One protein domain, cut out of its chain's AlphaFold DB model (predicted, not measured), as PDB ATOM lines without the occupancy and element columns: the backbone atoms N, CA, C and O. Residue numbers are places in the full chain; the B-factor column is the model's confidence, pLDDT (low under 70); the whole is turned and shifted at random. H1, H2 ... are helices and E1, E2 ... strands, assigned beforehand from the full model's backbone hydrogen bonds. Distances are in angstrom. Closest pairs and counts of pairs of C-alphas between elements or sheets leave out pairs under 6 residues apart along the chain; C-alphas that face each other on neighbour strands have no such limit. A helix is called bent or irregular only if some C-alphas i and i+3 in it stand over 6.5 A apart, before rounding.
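What this domain is: This is residues 39 to 184 of the 199 residues of an uncharacterized protein of Actinomyces weissii (UniProt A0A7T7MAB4). Two helical lobes of unequal size are joined by one long bent helix, H1, and by the stretch of residues 105 to 113 that leads back from H3 to H4. The smaller lobe is a cluster of three, with H2 and H3 packed on the far arm of H1; in the larger lobe two helical hairpins, H4 with H5 and H6 with H7, pack together, and the near arm of H1 crosses H4. A small hairpin of the strands E2 and E3 sticks out from the larger lobe, and the short strand E1 sits near the first end of H1. The printed part has 146 residues, with seven named helices and three named strands in the order E1 H1 H2 H3 H4 H5 E2 E3 H6 H7; the one sheet, E2 - E3, is antiparallel, and the class is mostly helix. The whole is only just compact, close to loose, with a radius of gyration of the C-alphas of 17.5 A and spans of 47 by 40 by 27 A.

How they stand to each other: Start at E1, residues 46 to 48, which pairs with no named strand; residues 39 to 40 pair antiparallel with its residues 46 to 47. Next look at H1, residues 55 to 77, assigned as one helix by its hydrogen bonds but bent: C-alphas 62 and 65 are 6.6 A apart. Its arms H1a, residues 55 to 62, and H1b, residues 65 to 77, stand at a steep tilt of 37 degrees, only just past shallow. H2, residues 82 to 89, touches H1b at a steep tilt of 48 degrees, opposite ways, the closest C-alphas being those of Ser 72 and Val 85, 6.1 A apart. H3, residues 93 to 104, also touches H1b, where the closest C-alphas, of Ser 72 and Val 96, are 6.2 A apart. H2 and H3 touch too, with the C-alphas of Ala 86 and Val 93 closest at 5.1 A. H4, residues 114 to 123, is apart from H3 and touches H1a at a steep tilt of 56 degrees; the closest C-alphas, of Ala 59 and Tyr 119, are 4.7 A apart. H4 and H5, residues 128 to 136, form a helical hairpin at a shallow tilt of 1 degrees, with the C-alphas of Leu 117 and Met 131 closest at 5.9 A. Then come E2, residues 144 to 146, and E3, residues 150 to 152, an antiparallel hairpin; look for N 146 and O 150, 2.7 A apart, and N 144 and O 152, 2.9 A apart, both within hydrogen-bond range. H6, residues 155 to 164, touches H4 at a steep tilt of 39 degrees, the same way, the closest C-alphas being those of Glu 115 and Asp 158, 5.1 A apart. H7, residues 170 to 181, touches H5 at a shallow tilt of 18 degrees, with the C-alphas of Arg 136 and Leu 176 closest at 6.6 A. H6 and H7 form a helical hairpin and only just touch, with 3 pairs of C-alphas within 8 A, the closest being those of Gln 163 and Phe 173, 7.0 A apart. Every O i to N i+4 pair is within hydrogen-bond range in H1a, H1b, H2, H3, H4, H5 and H7, and 5 of 6 are in H6.

Where its parts are: Find C-alpha 46 at (120.990, 176.220, 201.914), where E1 begins. H1a starts at C-alpha 55, (117.310, 184.061, 208.369), and runs 10.3 A; H1b runs 18.1 A to C-alpha 77 at (107.502, 215.143, 202.824). H3 is 16.3 A long, H4 14.5 A, H5 12.1 A and H6 14.7 A. H7 runs 16.1 A and ends at C-alpha 181, (141.072, 193.644, 198.683).

The domain as a whole: The two C-alphas farthest apart, of Glu 84 and Ser 182, are 48.2 A apart. The printed part has no cut, and no link is long. The mean pLDDT of the printed part is 93.2, and no printed residue is under 70.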
ATOM      1  N   LEU A  39     117.300 179.097 204.864       83.56
ATOM      2  CA  LEU A  39     117.084 179.899 203.661       83.56
ATOM      3  C   LEU A  39     117.629 179.128 202.457       83.56
ATOM      4  O   LEU A  39     118.809 178.795 202.435       83.56
ATOM      5  N   VAL A  40     116.781 178.845 201.470       86.44
ATOM      6  CA  VAL A  40     117.192 178.197 200.216       86.44
ATOM      7  C   VAL A  40     117.386 179.277 199.155       86.44
ATOM      8  O   VAL A  40     116.465 180.050 198.898       86.44
ATOM      9  N   LEU A  41     118.586 179.351 198.585       86.00
ATOM     10  CA  LEU A  41     118.951 180.283 197.520       86.00
ATOM     11  C   LEU A  41     118.479 179.778 196.150       86.00
ATOM     12  O   LEU A  41     118.097 178.617 195.990       86.00
ATOM     13  N   ASP A  42     118.543 180.659 195.148       82.44
ATOM     14  CA  ASP A  42     118.078 180.386 193.778       82.44
ATOM     15  C   ASP A  42     118.822 179.211 193.108       82.44
ATOM     16  O   ASP A  42     118.275 178.537 192.236       82.44
ATOM     17  N   ASP A  43     120.061 178.945 193.525       80.50
ATOM     18  CA  ASP A  43     120.917 177.855 193.041       80.50
ATOM     19  C   ASP A  43     120.771 176.545 193.847       80.50
ATOM     20  O   ASP A  43     121.444 175.554 193.563       80.50
ATOM     21  N   GLY A  44     119.882 176.526 194.847       84.31
ATOM     22  CA  GLY A  44     119.667 175.395 195.749       84.31
ATOM     23  C   GLY A  44     120.590 175.363 196.971       84.31
ATOM     24  O   GLY A  44     120.460 174.456 197.798       84.31
ATOM     25  N   THR A  45     121.488 176.339 197.130       85.75
ATOM     26  CA  THR A  45     122.316 176.486 198.331       85.75
ATOM     27  C   THR A  45     121.436 176.740 199.551       85.75
ATOM     28  O   THR A  45     120.496 177.530 199.511       85.75
ATOM     29  N   VAL A  46     121.741 176.074 200.664       88.06
ATOM     30  CA  VAL A  46     120.990 176.220 201.914       88.06
ATOM     31  C   VAL A  46     121.829 176.974 202.932       88.06
ATOM     32  O   VAL A  46     122.830 176.455 203.424       88.06
ATOM     33  N   LEU A  47     121.385 178.173 203.295       87.25
ATOM     34  CA  LEU A  47     121.972 178.965 204.365       87.25
ATOM     35  C   LEU A  47     121.260 178.688 205.688       87.25
ATOM     36  O   LEU A  47     120.030 178.603 205.765       87.25
ATOM     37  N   VAL A  48     122.059 178.556 206.743       86.12
ATOM     38  CA  VAL A  48     121.593 178.327 208.110       86.12
ATOM     39  C   VAL A  48     122.128 179.454 208.971       86.12
ATOM     40  O   VAL A  48     123.338 179.669 209.026       86.12
ATOM     41  N   GLY A  49     121.235 180.168 209.656       86.44
ATOM     42  CA  GLY A  49     121.662 181.229 210.559       86.44
ATOM     43  C   GLY A  49     122.530 180.680 211.688       86.44
ATOM     44  O   GLY A  49     122.355 179.539 212.119       86.44
ATOM     45  N   ARG A  50     123.455 181.498 212.197       81.50
ATOM     46  CA  ARG A  50     124.515 181.091 213.144       81.50
ATOM     47  C   ARG A  50     124.046 180.209 214.315       81.50
ATOM     48  O   ARG A  50     124.761 179.304 214.727       81.50
ATOM     49  N   ASN A  51     122.850 180.464 214.844       83.56
ATOM     50  CA  ASN A  51     122.265 179.724 215.971       83.56
ATOM     51  C   ASN A  51     121.043 178.876 215.563       83.56
ATOM     52  O   ASN A  51     120.158 178.638 216.382       83.56
ATOM     53  N   GLY A  52     120.955 178.477 214.291       82.75
ATOM     54  CA  GLY A  52     119.775 177.827 213.712       82.75
ATOM     55  C   GLY A  52     118.582 178.770 213.543       82.75
ATOM     56  O   GLY A  52     117.441 178.320 213.472       82.75
ATOM     57  N   GLU A  53     118.826 180.082 213.535       86.50
ATOM     58  CA  GLU A  53     117.767 181.073 213.374       86.50
ATOM     59  C   GLU A  53     117.220 181.093 211.946       86.50
ATOM     60  O   GLU A  53     117.952 180.911 210.973       86.50
ATOM     61  N   ASP A  54     115.927 181.381 211.829       91.62
ATOM     62  CA  ASP A  54     115.293 181.658 210.547       91.62
ATOM     63  C   ASP A  54     115.790 183.004 210.009       91.62
ATOM     64  O   ASP A  54     115.380 184.080 210.462       91.62
ATOM     65  N   LEU A  55     116.702 182.918 209.040       93.00
ATOM     66  CA  LEU A  55     117.310 184.061 208.369       93.00
ATOM     67  C   LEU A  55     116.263 184.952 207.697       93.00
ATOM     68  O   LEU A  55     116.387 186.174 207.753       93.00
ATOM     69  N   ARG A  56     115.197 184.379 207.130       94.50
ATOM     70  CA  ARG A  56     114.127 185.160 206.504       94.50
ATOM     71  C   ARG A  56     113.338 185.932 207.551       94.50
ATOM     72  O   ARG A  56     113.137 187.139 207.410       94.50
ATOM     73  N   ALA A  57     112.936 185.270 208.633       93.69
ATOM     74  CA  ALA A  57     112.239 185.928 209.734       93.69
ATOM     75  C   ALA A  57     113.110 187.005 210.406       93.69
ATOM     76  O   ALA A  57     112.609 188.055 210.812       93.69
ATOM     77  N   ARG A  58     114.424 186.776 210.521       94.88
ATOM     78  CA  ARG A  58     115.373 187.781 211.011       94.88
ATOM     79  C   ARG A  58     115.489 188.967 210.056       94.88
ATOM     80  O   ARG A  58     115.364 190.095 210.519       94.88
ATOM     81  N   ALA A  59     115.674 188.725 208.764       96.31
ATOM     82  CA  ALA A  59     115.777 189.781 207.762       96.31
ATOM     83  C   ALA A  59     114.539 190.683 207.753       96.31
ATOM     84  O   ALA A  59     114.672 191.900 207.800       96.31
ATOM     85  N   LEU A  60     113.333 190.105 207.793       96.69
ATOM     86  CA  LEU A  60     112.090 190.881 207.860       96.69
ATOM     87  C   LEU A  60     112.023 191.776 209.107       96.69
ATOM     88  O   LEU A  60     111.614 192.930 209.006       96.69
ATOM     89  N   ARG A  61     112.470 191.284 210.272       96.62
ATOM     90  CA  ARG A  61     112.548 192.096 211.500       96.62
ATOM     91  C   ARG A  61     113.557 193.238 211.394       96.62
ATOM     92  O   ARG A  61     113.320 194.290 211.971       96.62
ATOM     93  N   LEU A  62     114.673 193.024 210.698       96.31
ATOM     94  CA  LEU A  62     115.720 194.034 210.515       96.31
ATOM     95  C   LEU A  62     115.330 195.084 209.467       96.31
ATOM     96  O   LEU A  62     115.657 196.256 209.628       96.31
ATOM     97  N   LEU A  63     114.572 194.690 208.441       98.12
ATOM     98  CA  LEU A  63     114.041 195.600 207.424       98.12
ATOM     99  C   LEU A  63     112.887 196.465 207.944       98.12
ATOM    100  O   LEU A  63     112.779 197.614 207.534       98.12
ATOM    101  N   ALA A  64     112.047 195.956 208.850       97.06
ATOM    102  CA  ALA A  64     110.882 196.683 209.364       97.06
ATOM    103  C   ALA A  64     111.181 198.133 209.812       97.06
ATOM    104  O   ALA A  64     110.576 199.042 209.245       97.06
ATOM    105  N   PRO A  65     112.143 198.408 210.717       95.62
ATOM    106  CA  PRO A  65     112.444 199.784 211.122       95.62
ATOM    107  C   PRO A  65     112.997 200.652 209.978       95.62
ATOM    108  O   PRO A  65     112.776 201.860 209.960       95.62
ATOM    109  N   ILE A  66     113.700 200.060 209.004       96.94
ATOM    110  CA  ILE A  66     114.191 200.779 207.817       96.94
ATOM    111  C   ILE A  66     113.004 201.250 206.968       96.94
ATOM    112  O   ILE A  66     112.961 202.409 206.549       96.94
ATOM    113  N   GLU A  67     112.037 200.364 206.730       97.25
ATOM    114  CA  GLU A  67     110.833 200.679 205.958       97.25
ATOM    115  C   GLU A  67     109.919 201.662 206.700       97.25
ATOM    116  O   GLU A  67     109.373 202.574 206.083       97.25
ATOM    117  N   GLU A  68     109.791 201.540 208.024       97.12
ATOM    118  CA  GLU A  68     109.030 202.477 208.862       97.12
ATOM    119  C   GLU A  68     109.599 203.903 208.804       97.12
ATOM    120  O   GLU A  68     108.842 204.866 208.643       97.12
ATOM    121  N   ASP A  69     110.923 204.055 208.884       97.69
ATOM    122  CA  ASP A  69     111.582 205.363 208.799       97.69
ATOM    123  C   ASP A  69     111.445 205.972 207.397       97.69
ATOM    124  O   ASP A  69     111.165 207.166 207.261       97.69
ATOM    125  N   ARG A  70     111.576 205.158 206.340       97.81
ATOM    126  CA  ARG A  70     111.372 205.612 204.953       97.81
ATOM    127  C   ARG A  70     109.923 206.006 204.685       97.81
ATOM    128  O   ARG A  70     109.686 207.057 204.095       97.81
ATOM    129  N   LEU A  71     108.957 205.233 205.180       97.94
ATOM    130  CA  LEU A  71     107.542 205.589 205.103       97.94
ATOM    131  C   LEU A  71     107.251 206.879 205.882       97.94
ATOM    132  O   LEU A  71     106.523 207.747 205.396       97.94
ATOM    133  N   SER A  72     107.851 207.039 207.064       98.31
ATOM    134  CA  SER A  72     107.729 208.260 207.865       98.31
ATOM    135  C   SER A  72     108.268 209.476 207.115       98.31
ATOM    136  O   SER A  72     107.574 210.489 207.025       98.31
ATOM    137  N   ARG A  73     109.461 209.364 206.514       98.25
ATOM    138  CA  ARG A  73     110.051 210.394 205.645       98.25
ATOM    139  C   ARG A  73     109.096 210.772 204.514       98.25
ATOM    140  O   ARG A  73     108.839 211.956 204.306       98.25
ATOM    141  N   ASP A  74     108.556 209.786 203.802       98.19
ATOM    142  CA  ASP A  74     107.705 210.025 202.633       98.19
ATOM    143  C   ASP A  74     106.389 210.721 203.010       98.19
ATOM    144  O   ASP A  74     105.921 211.597 202.282       98.19
ATOM    145  N   LEU A  75     105.796 210.376 204.157       98.38
ATOM    146  CA  LEU A  75     104.580 211.023 204.656       98.38
ATOM    147  C   LEU A  75     104.846 212.437 205.199       98.38
ATOM    148  O   LEU A  75     104.056 213.347 204.949       98.38
ATOM    149  N   LEU A  76     105.970 212.653 205.889       98.31
ATOM    150  CA  LEU A  76     106.395 213.987 206.328       98.31
ATOM    151  C   LEU A  76     106.651 214.912 205.130       98.31
ATOM    152  O   LEU A  76     106.231 216.067 205.144       98.31
ATOM    153  N   ALA A  77     107.276 214.399 204.065       97.12
ATOM    154  CA  ALA A  77     107.502 215.143 202.824       97.12
ATOM    155  C   ALA A  77     106.193 215.533 202.110       97.12
ATOM    156  O   ALA A  77     106.147 216.544 201.411       97.12
ATOM    157  N   GLN A  78     105.111 214.776 202.325       97.69
ATOM    158  CA  GLN A  78     103.759 215.111 201.859       97.69
ATOM    159  C   GLN A  78     103.052 216.160 202.737       97.69
ATOM    160  O   GLN A  78     101.923 216.549 202.440       97.69
ATOM    161  N   GLY A  79     103.701 216.642 203.801       97.50
ATOM    162  CA  GLY A  79     103.193 217.699 204.674       97.50
ATOM    163  C   GLY A  79     102.359 217.211 205.859       97.50
ATOM    164  O   GLY A  79     101.771 218.042 206.549       97.50
ATOM    165  N   LEU A  80     102.301 215.898 206.116       98.25
ATOM    166  CA  LEU A  80     101.617 215.372 207.298       98.25
ATOM    167  C   LEU A  80     102.370 215.768 208.574       98.25
ATOM    168  O   LEU A  80     103.602 215.834 208.610       98.25
ATOM    169  N   SER A  81     101.627 215.997 209.655       98.12
ATOM    170  CA  SER A  81     102.223 216.241 210.968       98.12
ATOM    171  C   SER A  81     102.837 214.957 211.549       98.12
ATOM    172  O   SER A  81     102.356 213.858 211.265       98.12
ATOM    173  N   PRO A  82     103.849 215.048 212.437       97.81
ATOM    174  CA  PRO A  82     104.434 213.863 213.067       97.81
ATOM    175  C   PRO A  82     103.427 212.967 213.796       97.81
ATOM    176  O   PRO A  82     103.664 211.773 213.939       97.81
ATOM    177  N   GLN A  83     102.324 213.537 214.282       98.25
ATOM    178  CA  GLN A  83     101.247 212.808 214.940       98.25
ATOM    179  C   GLN A  83     100.465 211.946 213.947       98.25
ATOM    180  O   GLN A  83     100.307 210.753 214.187       98.25
ATOM    181  N   GLU A  84     100.040 212.524 212.822       98.25
ATOM    182  CA  GLU A  84      99.323 211.796 211.765       98.25
ATOM    183  C   GLU A  84     100.201 210.708 211.141       98.25
ATOM    184  O   GLU A  84      99.734 209.605 210.864       98.25
ATOM    185  N   VAL A  85     101.493 210.996 210.955       98.50
ATOM    186  CA  VAL A  85     102.459 210.008 210.461       98.50
ATOM    187  C   VAL A  85     102.624 208.860 211.454       98.50
ATOM    188  O   VAL A  85     102.525 207.706 211.053       98.50
ATOM    189  N   ALA A  86     102.816 209.145 212.743       98.06
ATOM    190  CA  ALA A  86     102.975 208.107 213.762       98.06
ATOM    191  C   ALA A  86     101.754 207.178 213.841       98.06
ATOM    192  O   ALA A  86     101.914 205.960 213.875       98.06
ATOM    193  N   GLU A  87     100.545 207.746 213.798       97.69
ATOM    194  CA  GLU A  87      99.297 206.978 213.759       97.69
ATOM    195  C   GLU A  87      99.219 206.084 212.515       97.69
ATOM    196  O   GLU A  87      98.855 204.913 212.612       97.69
ATOM    197  N   ARG A  88      99.613 206.607 211.349       97.31
ATOM    198  CA  ARG A  88      99.547 205.880 210.077       97.31
ATOM    199  C   ARG A  88     100.605 204.786 209.936       97.31
ATOM    200  O   ARG A  88     100.318 203.755 209.334       97.31
ATOM    201  N   VAL A  89     101.813 205.017 210.446       96.69
ATOM    202  CA  VAL A  89     102.919 204.043 210.419       96.69
ATOM    203  C   VAL A  89     102.772 203.009 211.539       96.69
ATOM    204  O   VAL A  89     103.265 201.895 211.411       96.69
ATOM    205  N   GLY A  90     102.053 203.340 212.617       96.00
ATOM    206  CA  GLY A  90     101.942 202.479 213.793       96.00
ATOM    207  C   GLY A  90     103.179 202.540 214.692       96.00
ATOM    208  O   GLY A  90     103.486 201.571 215.381       96.00
ATOM    209  N   THR A  91     103.885 203.675 214.693       95.50
ATOM    210  CA  THR A  91     105.093 203.908 215.498       95.50
ATOM    211  C   THR A  91     104.873 205.026 216.521       95.50
ATOM    212  O   THR A  91     103.836 205.690 216.549       95.50
ATOM    213  N   GLU A  92     105.847 205.265 217.395       96.94
ATOM    214  CA  GLU A  92     105.760 206.358 218.357       96.94
ATOM    215  C   GLU A  92     106.120 207.709 217.723       96.94
ATOM    216  O   GLU A  92     107.120 207.854 217.019       96.94
ATOM    217  N   VAL A  93     105.379 208.760 218.093       97.88
ATOM    218  CA  VAL A  93     105.603 210.141 217.617       97.88
ATOM    219  C   VAL A  93     107.048 210.616 217.831       97.88
ATOM    220  O   VAL A  93     107.548 211.430 217.056       97.88
ATOM    221  N   ARG A  94     107.746 210.129 218.870       97.56
ATOM    222  CA  ARG A  94     109.150 210.494 219.120       97.56
ATOM    223  C   ARG A  94     110.098 210.037 218.006       97.56
ATOM    224  O   ARG A  94     111.015 210.787 217.696       97.56
ATOM    225  N   PHE A  95     109.857 208.877 217.389       95.94
ATOM    226  CA  PHE A  95     110.689 208.362 216.298       95.94
ATOM    227  C   PHE A  95     110.470 209.181 215.029       95.94
ATOM    228  O   PHE A  95     111.424 209.690 214.451       95.94
ATOM    229  N   VAL A  96     109.207 209.463 214.694       98.06
ATOM    230  CA  VAL A  96     108.851 210.338 213.565       98.06
ATOM    231  C   VAL A  96     109.438 211.744 213.724       98.06
ATOM    232  O   VAL A  96     109.890 212.356 212.759       98.06
ATOM    233  N   ARG A  97     109.460 212.282 214.950       97.81
ATOM    234  CA  ARG A  97     110.119 213.567 215.231       97.81
ATOM    235  C   ARG A  97     111.628 213.511 215.006       97.81
ATOM    236  O   ARG A  97     112.163 214.525 214.578       97.81
ATOM    237  N   GLY A  98     112.273 212.379 215.289       97.31
ATOM    238  CA  GLY A  98     113.677 212.137 214.946       97.31
ATOM    239  C   GLY A  98     113.887 212.207 213.437       97.31
ATOM    240  O   GLY A  98     114.603 213.086 212.976       97.31
ATOM    241  N   VAL A  99     113.125 211.415 212.671       97.38
ATOM    242  CA  VAL A  99     113.167 211.435 211.196       97.38
ATOM    243  C   VAL A  99     112.982 212.851 210.646       97.38
ATOM    244  O   VAL A  99     113.729 213.287 209.776       97.38
ATOM    245  N   ARG A 100     112.026 213.621 211.182       97.94
ATOM    246  CA  ARG A 100     111.827 215.016 210.765       97.94
ATOM    247  C   ARG A 100     113.035 215.907 211.074       97.94
ATOM    248  O   ARG A 100     113.370 216.751 210.254       97.94
ATOM    249  N   GLN A 101     113.660 215.757 212.242       97.69
ATOM    250  CA  GLN A 101     114.847 216.539 212.604       97.69
ATOM    251  C   GLN A 101     116.022 216.236 211.675       97.69
ATOM    252  O   GLN A 101     116.705 217.161 211.244       97.69
ATOM    253  N   ASP A 102     116.221 214.967 211.335       96.94
ATOM    254  CA  ASP A 102     117.271 214.541 210.411       96.94
ATOM    255  C   ASP A 102     117.001 215.118 209.004       96.94
ATOM    256  O   ASP A 102     117.885 215.722 208.394       96.94
ATOM    257  N   MET A 103     115.740 215.098 208.543       97.00
ATOM    258  CA  MET A 103     115.327 215.772 207.299       97.00
ATOM    259  C   MET A 103     115.582 217.289 207.334       97.00
ATOM    260  O   MET A 103     116.061 217.855 206.353       97.00
ATOM    261  N   GLU A 104     115.280 217.965 208.448       96.75
ATOM    262  CA  GLU A 104     115.516 219.407 208.633       96.75
ATOM    263  C   GLU A 104     117.014 219.762 208.609       96.75
ATOM    264  O   GLU A 104     117.381 220.865 208.201       96.75
ATOM    265  N   ARG A 105     117.887 218.826 209.004       97.19
ATOM    266  CA  ARG A 105     119.350 218.953 208.900       97.19
ATOM    267  C   ARG A 105     119.895 218.619 207.511       97.19
ATOM    268  O   ARG A 105     121.079 218.840 207.264       97.19
ATOM    269  N   GLY A 106     119.051 218.128 206.604       95.69
ATOM    270  CA  GLY A 106     119.459 217.657 205.283       95.69
ATOM    271  C   GLY A 106     120.182 216.310 205.317       95.69
ATOM    272  O   GLY A 106     120.910 215.996 204.377       95.69
ATOM    273  N   GLU A 107     120.015 215.535 206.390       94.00
ATOM    274  CA  GLU A 107     120.557 214.184 206.502       94.00
ATOM    275  C   GLU A 107     119.721 213.211 205.658       94.00
ATOM    276  O   GLU A 107     118.494 213.318 205.557       94.00
ATOM    277  N   GLU A 108     120.388 212.247 205.026       93.19
ATOM    278  CA  GLU A 108     119.700 211.204 204.276       93.19
ATOM    279  C   GLU A 108     119.089 210.181 205.239       93.19
ATOM    280  O   GLU A 108     119.783 209.555 206.040       93.19
ATOM    281  N   ILE A 109     117.772 209.989 205.155       95.44
ATOM    282  CA  ILE A 109     117.069 209.035 206.016       95.44
ATOM    283  C   ILE A 109     117.216 207.633 205.445       95.44
ATOM    284  O   ILE A 109     116.665 207.339 204.378       95.44
ATOM    285  N   ARG A 110     117.895 206.767 206.207       94.44
ATOM    286  CA  ARG A 110     118.121 205.357 205.863       94.44
ATOM    287  C   ARG A 110     118.631 205.213 204.421       94.44
ATOM    288  O   ARG A 110     117.908 204.641 203.595       94.44
ATOM    289  N   PRO A 111     119.832 205.728 204.091       94.56
ATOM    290  CA  PRO A 111     120.470 205.388 202.822       94.56
ATOM    291  C   PRO A 111     120.545 203.864 202.677       94.56
ATOM    292  O   PRO A 111     120.630 203.146 203.675       94.56
ATOM    293  N   VAL A 112     120.465 203.362 201.446       95.88
ATOM    294  CA  VAL A 112     120.612 201.920 201.198       95.88
ATOM    295  C   VAL A 112     122.021 201.497 201.608       95.88
ATOM    296  O   VAL A 112     122.990 202.170 201.258       95.88
ATOM    297  N   THR A 113     122.135 200.381 202.325       96.69
ATOM    298  CA  THR A 113     123.419 199.802 202.748       96.69
ATOM    299  C   THR A 113     123.637 198.420 202.123       96.69
ATOM    300  O   THR A 113     122.665 197.768 201.720       96.69
ATOM    301  N   PRO A 114     124.889 197.927 202.050       97.88
ATOM    302  CA  PRO A 114     125.170 196.547 201.654       97.88
ATOM    303  C   PRO A 114     124.421 195.518 202.507       97.88
ATOM    304  O   PRO A 114     123.836 194.577 201.973       97.88
ATOM    305  N   GLU A 115     124.378 195.738 203.823       97.44
ATOM    306  CA  GLU A 115     123.641 194.888 204.763       97.44
ATOM    307  C   GLU A 115     122.146 194.811 204.400       97.44
ATOM    308  O   GLU A 115     121.564 193.723 204.363       97.44
ATOM    309  N   GLU A 116     121.523 195.942 204.055       98.19
ATOM    310  CA  GLU A 116     120.119 195.964 203.653       98.19
ATOM    311  C   GLU A 116     119.870 195.110 202.404       98.19
ATOM    312  O   GLU A 116     118.896 194.358 202.366       98.19
ATOM    313  N   LEU A 117     120.742 195.179 201.390       98.50
ATOM    314  CA  LEU A 117     120.608 194.356 200.182       98.50
ATOM    315  C   LEU A 117     120.614 192.861 200.525       98.50
ATOM    316  O   LEU A 117     119.790 192.099 200.015       98.50
ATOM    317  N   VAL A 118     121.483 192.453 201.447       98.00
ATOM    318  CA  VAL A 118     121.555 191.069 201.922       98.00
ATOM    319  C   VAL A 118     120.274 190.654 202.650       98.00
ATOM    320  O   VAL A 118     119.738 189.572 202.386       98.00
ATOM    321  N   TYR A 119     119.714 191.526 203.493       98.19
ATOM    322  CA  TYR A 119     118.424 191.276 204.138       98.19
ATOM    323  C   TYR A 119     117.271 191.207 203.141       98.19
ATOM    324  O   TYR A 119     116.407 190.338 203.270       98.19
ATOM    325  N   ARG A 120     117.255 192.049 202.105       98.31
ATOM    326  CA  ARG A 120     116.231 191.982 201.053       98.31
ATOM    327  C   ARG A 120     116.267 190.647 200.311       98.31
ATOM    328  O   ARG A 120     115.201 190.085 200.054       98.31
ATOM    329  N   ARG A 121     117.454 190.098 200.034       97.81
ATOM    330  CA  ARG A 121     117.598 188.756 199.444       97.81
ATOM    331  C   ARG A 121     117.058 187.680 200.378       97.81
ATOM    332  O   ARG A 121     116.227 186.878 199.971       97.81
ATOM    333  N   ALA A 122     117.429 187.716 201.657       96.44
ATOM    334  CA  ALA A 122     116.915 186.764 202.644       96.44
ATOM    335  C   ALA A 122     115.393 186.872 202.870       96.44
ATOM    336  O   ALA A 122     114.733 185.878 203.166       96.44
ATOM    337  N   ALA A 123     114.810 188.061 202.694       95.88
ATOM    338  CA  ALA A 123     113.366 188.277 202.728       95.88
ATOM    339  C   ALA A 123     112.633 187.750 201.473       95.88
ATOM    340  O   ALA A 123     111.405 187.594 201.510       95.88
ATOM    341  N   GLY A 124     113.365 187.453 200.392       95.31
ATOM    342  CA  GLY A 124     112.827 187.083 199.079       95.31
ATOM    343  C   GLY A 124     112.352 188.282 198.251       95.31
ATOM    344  O   GLY A 124     111.493 188.129 197.390       95.31
ATOM    345  N   GLN A 125     112.847 189.488 198.548       96.75
ATOM    346  CA  GLN A 125     112.471 190.725 197.852       96.75
ATOM    347  C   GLN A 125     113.345 191.014 196.627       96.75
ATOM    348  O   GLN A 125     112.890 191.696 195.714       96.75
ATOM    349  N   ILE A 126     114.584 190.519 196.621       97.31
ATOM    350  CA  ILE A 126     115.505 190.575 195.480       97.31
ATOM    351  C   ILE A 126     116.148 189.203 195.285       97.31
ATOM    352  O   ILE A 126     116.260 188.432 196.240       97.31
ATOM    353  N   SER A 127     116.571 188.907 194.058       96.25
ATOM    354  CA  SER A 127     117.280 187.656 193.757       96.25
ATOM    355  C   SER A 127     118.723 187.678 194.266       96.25
ATOM    356  O   SER A 127     119.299 188.740 194.528       96.25
ATOM    357  N   THR A 128     119.337 186.498 194.341       96.38
ATOM    358  CA  THR A 128     120.770 186.353 194.638       96.38
ATOM    359  C   THR A 128     121.622 187.093 193.608       96.38
ATOM    360  O   THR A 128     122.542 187.831 193.961       96.38
ATOM    361  N   GLN A 129     121.264 186.969 192.327       96.75
ATOM    362  CA  GLN A 129     121.946 187.656 191.233       96.75
ATOM    363  C   GLN A 129     121.867 189.179 191.383       96.75
ATOM    364  O   GLN A 129     122.893 189.852 191.321       96.75
ATOM    365  N   GLU A 130     120.671 189.720 191.620       97.88
ATOM    366  CA  GLU A 130     120.458 191.163 191.783       97.88
ATOM    367  C   GLU A 130     121.223 191.720 192.991       97.88
ATOM    368  O   GLU A 130     121.833 192.789 192.903       97.88
ATOM    369  N   MET A 131     121.220 190.991 194.111       98.06
ATOM    370  CA  MET A 131     122.007 191.344 195.291       98.06
ATOM    371  C   MET A 131     123.499 191.404 194.945       98.06
ATOM    372  O   MET A 131     124.132 192.438 195.160       98.06
ATOM    373  N   MET A 132     124.054 190.334 194.370       98.06
ATOM    374  CA  MET A 132     125.481 190.255 194.056       98.06
ATOM    375  C   MET A 132     125.907 191.284 193.005       98.06
ATOM    376  O   MET A 132     126.959 191.896 193.147       98.06
ATOM    377  N   GLU A 133     125.097 191.552 191.978       98.19
ATOM    378  CA  GLU A 133     125.373 192.612 190.998       98.19
ATOM    379  C   GLU A 133     125.533 193.988 191.660       98.19
ATOM    380  O   GLU A 133     126.480 194.716 191.354       98.19
ATOM    381  N   ARG A 134     124.653 194.330 192.609       98.19
ATOM    382  CA  ARG A 134     124.738 195.599 193.347       98.19
ATOM    383  C   ARG A 134     125.918 195.637 194.311       98.19
ATOM    384  O   ARG A 134     126.584 196.664 194.398       98.19
ATOM    385  N   LEU A 135     126.188 194.535 195.010       98.00
ATOM    386  CA  LEU A 135     127.295 194.441 195.964       98.00
ATOM    387  C   LEU A 135     128.666 194.489 195.279       98.00
ATOM    388  O   LEU A 135     129.581 195.104 195.816       98.00
ATOM    389  N   ARG A 136     128.816 193.922 194.078       97.12
ATOM    390  CA  ARG A 136     130.061 194.017 193.289       97.12
ATOM    391  C   ARG A 136     130.379 195.443 192.851       97.12
ATOM    392  O   ARG A 136     131.540 195.824 192.774       97.12
ATOM    393  N   ALA A 137     129.346 196.219 192.532       95.94
ATOM    394  CA  ALA A 137     129.481 197.607 192.106       95.94
ATOM    395  C   ALA A 137     129.559 198.594 193.284       95.94
ATOM    396  O   ALA A 137     129.653 199.804 193.062       95.94
ATOM    397  N   TRP A 138     129.483 198.108 194.527       96.50
ATOM    398  CA  TRP A 138     129.403 198.971 195.694       96.50
ATOM    399  C   TRP A 138     130.744 199.672 195.961       96.50
ATOM    400  O   TRP A 138     131.785 199.011 196.008       96.50
ATOM    401  N   PRO A 139     130.762 201.000 196.178       93.19
ATOM    402  CA  PRO A 139     131.982 201.732 196.500       93.19
ATOM    403  C   PRO A 139     132.358 201.507 197.970       93.19
ATOM    404  O   PRO A 139     132.114 202.366 198.819       93.19
ATOM    405  N   TYR A 140     132.901 200.330 198.288       92.56
ATOM    406  CA  TYR A 140     133.170 199.959 199.674       92.56
ATOM    407  C   TYR A 140     134.077 200.960 200.384       92.56
ATOM    408  O   TYR A 140     135.103 201.412 199.870       92.56
ATOM    409  N   THR A 141     133.681 201.273 201.612       91.62
ATOM    410  CA  THR A 141     134.480 202.028 202.566       91.62
ATOM    411  C   THR A 141     134.878 201.110 203.710       91.62
ATOM    412  O   THR A 141     134.096 200.269 204.152       91.62
ATOM    413  N   PHE A 142     136.105 201.277 204.189       89.12
ATOM    414  CA  PHE A 142     136.633 200.523 205.319       89.12
ATOM    415  C   PHE A 142     136.530 201.355 206.584       89.12
ATOM    416  O   PHE A 142     136.774 202.571 206.542       89.12
ATOM    417  N   GLY A 143     136.187 200.694 207.688       85.12
ATOM    418  CA  GLY A 143     136.090 201.350 208.976       85.12
ATOM    419  C   GLY A 143     137.427 201.919 209.438       85.12
ATOM    420  O   GLY A 143     138.512 201.512 209.004       85.12
ATOM    421  N   ARG A 144     137.351 202.949 210.278       83.56
ATOM    422  CA  ARG A 144     138.514 203.728 210.703       83.56
ATOM    423  C   ARG A 144     138.447 204.014 212.186       83.56
ATOM    424  O   ARG A 144     137.424 204.447 212.713       83.56
ATOM    425  N   VAL A 145     139.586 203.854 212.846       81.12
ATOM    426  CA  VAL A 145     139.746 204.296 214.230       81.12
ATOM    427  C   VAL A 145     139.769 205.826 214.262       81.12
ATOM    428  O   VAL A 145     140.530 206.481 213.544       81.12
ATOM    429  N   ARG A 146     138.921 206.407 215.105       77.56
ATOM    430  CA  ARG A 146     138.805 207.835 215.387       77.56
ATOM    431  C   ARG A 146     139.225 208.082 216.837       77.56
ATOM    432  O   ARG A 146     138.466 207.844 217.766       77.56
ATOM    433  N   GLY A 147     140.429 208.612 217.037       71.75
ATOM    434  CA  GLY A 147     140.945 208.882 218.383       71.75
ATOM    435  C   GLY A 147     141.407 207.612 219.101       71.75
ATOM    436  O   GLY A 147     141.947 206.715 218.465       71.75
ATOM    437  N   TYR A 148     141.262 207.571 220.429       70.75
ATOM    438  CA  TYR A 148     141.772 206.469 221.257       70.75
ATOM    439  C   TYR A 148     140.803 205.276 221.338       70.75
ATOM    440  O   TYR A 148     141.251 204.140 221.459       70.75
ATOM    441  N   ASP A 149     139.494 205.524 221.256       74.88
ATOM    442  CA  ASP A 149     138.429 204.530 221.454       74.88
ATOM    443  C   ASP A 149     137.289 204.605 220.422       74.88
ATOM    444  O   ASP A 149     136.402 203.751 220.424       74.88
ATOM    445  N   GLY A 150     137.289 205.596 219.527       76.38
ATOM    446  CA  GLY A 150     136.261 205.723 218.502       76.38
ATOM    447  C   GLY A 150     136.514 204.775 217.334       76.38
ATOM    448  O   GLY A 150     137.621 204.708 216.806       76.38
ATOM    449  N   TYR A 151     135.472 204.086 216.886       82.56
ATOM    450  CA  TYR A 151     135.461 203.357 215.622       82.56
ATOM    451  C   TYR A 151     134.330 203.904 214.761       82.56
ATOM    452  O   TYR A 151     133.183 203.978 215.201       82.56
ATOM    453  N   GLU A 152     134.665 204.328 213.552       85.62
ATOM    454  CA  GLU A 152     133.698 204.698 212.531       85.62
ATOM    455  C   GLU A 152     133.592 203.533 211.554       85.62
ATOM    456  O   GLU A 152     134.566 203.236 210.859       85.62
ATOM    457  N   SER A 153     132.439 202.866 211.529       87.19
ATOM    458  CA  SER A 153     132.211 201.725 210.645       87.19
ATOM    459  C   SER A 153     132.181 202.149 209.181       87.19
ATOM    460  O   SER A 153     131.606 203.179 208.825       87.19
ATOM    461  N   GLY A 154     132.793 201.332 208.331       90.69
ATOM    462  CA  GLY A 154     132.684 201.433 206.883       90.69
ATOM    463  C   GLY A 154     131.645 200.458 206.338       90.69
ATOM    464  O   GLY A 154     131.263 199.498 206.998       90.69
ATOM    465  N   SER A 155     131.228 200.655 205.091       94.12
ATOM    466  CA  SER A 155     130.259 199.770 204.432       94.12
ATOM    467  C   SER A 155     130.789 198.350 204.172       94.12
ATOM    468  O   SER A 155     130.024 197.474 203.790       94.12
ATOM    469  N   TRP A 156     132.095 198.105 204.320       94.69
ATOM    470  CA  TRP A 156     132.648 196.746 204.338       94.69
ATOM    471  C   TRP A 156     132.332 196.005 205.647       94.69
ATOM    472  O   TRP A 156     132.128 194.792 205.634       94.69
ATOM    473  N   ASP A 157     132.205 196.727 206.765       92.38
ATOM    474  CA  ASP A 157     131.852 196.128 208.059       92.38
ATOM    475  C   ASP A 157     130.437 195.534 208.034       92.38
ATOM    476  O   ASP A 157     130.179 194.521 208.683       92.38
ATOM    477  N   ASP A 158     129.550 196.102 207.213       95.19
ATOM    478  CA  ASP A 158     128.224 195.555 206.922       95.19
ATOM    479  C   ASP A 158     128.318 194.139 206.324       95.19
ATOM    480  O   ASP A 158     127.600 193.236 206.755       95.19
ATOM    481  N   ILE A 159     129.236 193.918 205.369       96.62
ATOM    482  CA  ILE A 159     129.462 192.608 204.730       96.62
ATOM    483  C   ILE A 159     130.030 191.598 205.730       96.62
ATOM    484  O   ILE A 159     129.556 190.461 205.802       96.62
ATOM    485  N   ILE A 160     130.997 192.021 206.547       92.81
ATOM    486  CA  ILE A 160     131.554 191.188 207.623       92.81
ATOM    487  C   ILE A 160     130.446 190.786 208.607       92.81
ATOM    488  O   ILE A 160     130.337 189.615 208.985       92.81
ATOM    489  N   GLY A 161     129.594 191.735 208.999       92.50
ATOM    490  CA  GLY A 161     128.489 191.509 209.925       92.50
ATOM    491  C   GLY A 161     127.486 190.481 209.406       92.50
ATOM    492  O   GLY A 161     127.180 189.503 210.094       92.50
ATOM    493  N   VAL A 162     126.995 190.647 208.177       94.69
ATOM    494  CA  VAL A 162     126.013 189.711 207.602       94.69
ATOM    495  C   VAL A 162     126.609 188.324 207.338       94.69
ATOM    496  O   VAL A 162     125.916 187.325 207.556       94.69
ATOM    497  N   GLN A 163     127.897 188.229 206.987       93.25
ATOM    498  CA  GLN A 163     128.611 186.950 206.912       93.25
ATOM    499  C   GLN A 163     128.684 186.264 208.281       93.25
ATOM    500  O   GLN A 163     128.374 185.080 208.408       93.25
ATOM    501  N   PHE A 164     129.025 187.006 209.338       90.25
ATOM    502  CA  PHE A 164     129.103 186.480 210.703       90.25
ATOM    503  C   PHE A 164     127.774 185.883 211.202       90.25
ATOM    504  O   PHE A 164     127.776 184.950 212.018       90.25
ATOM    505  N   TYR A 165     126.638 186.401 210.721       90.31
ATOM    506  CA  TYR A 165     125.299 185.889 211.029       90.31
ATOM    507  C   TYR A 165     124.811 184.781 210.077       90.31
ATOM    508  O   TYR A 165     123.766 184.183 210.339       90.31
ATOM    509  N   GLY A 166     125.583 184.444 209.040       91.94
ATOM    510  CA  GLY A 166     125.280 183.361 208.099       91.94
ATOM    511  C   GLY A 166     124.337 183.763 206.967       91.94
ATOM    512  O   GLY A 166     123.674 182.903 206.393       91.94
ATOM    513  N   PHE A 167     124.235 185.058 206.662       95.06
ATOM    514  CA  PHE A 167     123.413 185.524 205.549       95.06
ATOM    515  C   PHE A 167     124.090 185.379 204.190       95.06
ATOM    516  O   PHE A 167     123.375 185.418 203.201       95.06
ATOM    517  N   LEU A 168     125.412 185.233 204.122       94.94
ATOM    518  CA  LEU A 168     126.149 185.000 202.878       94.94
ATOM    519  C   LEU A 168     126.680 183.563 202.843       94.94
ATOM    520  O   LEU A 168     126.988 182.977 203.886       94.94
ATOM    521  N   SER A 169     126.779 182.988 201.644       93.25
ATOM    522  CA  SER A 169     127.556 181.763 201.455       93.25
ATOM    523  C   SER A 169     129.063 182.067 201.531       93.25
ATOM    524  O   SER A 169     129.479 183.207 201.300       93.25
ATOM    525  N   PRO A 170     129.912 181.066 201.830       91.75
ATOM    526  CA  PRO A 170     131.363 181.234 201.766       91.75
ATOM    527  C   PRO A 170     131.858 181.744 200.403       91.75
ATOM    528  O   PRO A 170     132.777 182.554 200.357       91.75
ATOM    529  N   GLU A 171     131.240 181.298 199.310       94.69
ATOM    530  CA  GLU A 171     131.579 181.687 197.939       94.69
ATOM    531  C   GLU A 171     131.167 183.133 197.640       94.69
ATOM    532  O   GLU A 171     131.968 183.888 197.093       94.69
ATOM    533  N   GLU A 172     129.953 183.535 198.042       96.19
ATOM    534  CA  GLU A 172     129.490 184.926 197.930       96.19
ATOM    535  C   GLU A 172     130.435 185.869 198.685       96.19
ATOM    536  O   GLU A 172     130.840 186.904 198.157       96.19
ATOM    537  N   PHE A 173     130.813 185.504 199.913       96.00
ATOM    538  CA  PHE A 173     131.726 186.306 200.719       96.00
ATOM    539  C   PHE A 173     133.130 186.371 200.108       96.00
ATOM    540  O   PHE A 173     133.685 187.463 200.019       96.00
ATOM    541  N   ALA A 174     133.687 185.243 199.660       94.88
ATOM    542  CA  ALA A 174     135.012 185.204 199.043       94.88
ATOM    543  C   ALA A 174     135.091 186.095 197.793       94.88
ATOM    544  O   ALA A 174     136.054 186.838 197.626       94.88
ATOM    545  N   GLU A 175     134.052 186.087 196.952       95.81
ATOM    546  CA  GLU A 175     133.993 186.962 195.781       95.81
ATOM    547  C   GLU A 175     133.986 188.452 196.166       95.81
ATOM    548  O   GLU A 175     134.671 189.268 195.546       95.81
ATOM    549  N   LEU A 176     133.215 188.826 197.192       96.31
ATOM    550  CA  LEU A 176     133.179 190.208 197.673       96.31
ATOM    551  C   LEU A 176     134.498 190.619 198.342       96.31
ATOM    552  O   LEU A 176     134.910 191.769 198.197       96.31
ATOM    553  N   ASP A 177     135.162 189.696 199.039       93.25
ATOM    554  CA  ASP A 177     136.458 189.928 199.682       93.25
ATOM    555  C   ASP A 177     137.555 190.183 198.642       93.25
ATOM    556  O   ASP A 177     138.288 191.162 198.761       93.25
ATOM    557  N   ASP A 178     137.591 189.415 197.548       93.75
ATOM    558  CA  ASP A 178     138.509 189.655 196.424       93.75
ATOM    559  C   ASP A 178     138.341 191.074 195.840       93.75
ATOM    560  O   ASP A 178     139.321 191.771 195.544       93.75
ATOM    561  N   ILE A 179     137.094 191.545 195.708       92.00
ATOM    562  CA  ILE A 179     136.799 192.911 195.251       92.00
ATOM    563  C   ILE A 179     137.280 193.932 196.281       92.00
ATOM    564  O   ILE A 179     137.963 194.892 195.915       92.00
ATOM    565  N   ALA A 180     136.959 193.736 197.559       88.94
ATOM    566  CA  ALA A 180     137.347 194.650 198.627       88.94
ATOM    567  C   ALA A 180     138.875 194.766 198.755       88.94
ATOM    568  O   ALA A 180     139.402 195.872 198.874       88.94
ATOM    569  N   GLN A 181     139.609 193.659 198.644       85.56
ATOM    570  CA  GLN A 181     141.072 193.644 198.683       85.56
ATOM    571  C   GLN A 181     141.718 194.418 197.523       85.56
ATOM    572  O   GLN A 181     142.828 194.930 197.672       85.56
ATOM    573  N   SER A 182     141.024 194.563 196.388       87.12
ATOM    574  CA  SER A 182     141.503 195.362 195.252       87.12
ATOM    575  C   SER A 182     141.382 196.881 195.459       87.12
ATOM    576  O   SER A 182     141.992 197.660 194.718       87.12
ATOM    577  N   LEU A 183     140.609 197.323 196.459       84.25
ATOM    578  CA  LEU A 183     140.382 198.735 196.754       84.25
ATOM    579  C   LEU A 183     141.489 199.321 197.647       84.25
ATOM    580  O   LEU A 183     142.137 198.592 198.402       84.25
ATOM    581  N   PRO A 184     141.712 200.652 197.612       77.81
ATOM    582  CA  PRO A 184     142.660 201.307 198.505       77.81
ATOM    583  C   PRO A 184     142.299 201.075 199.976       77.81
ATOM    584  O   PRO A 184     141.339 201.647 200.498       77.81
TER     585      PRO A 184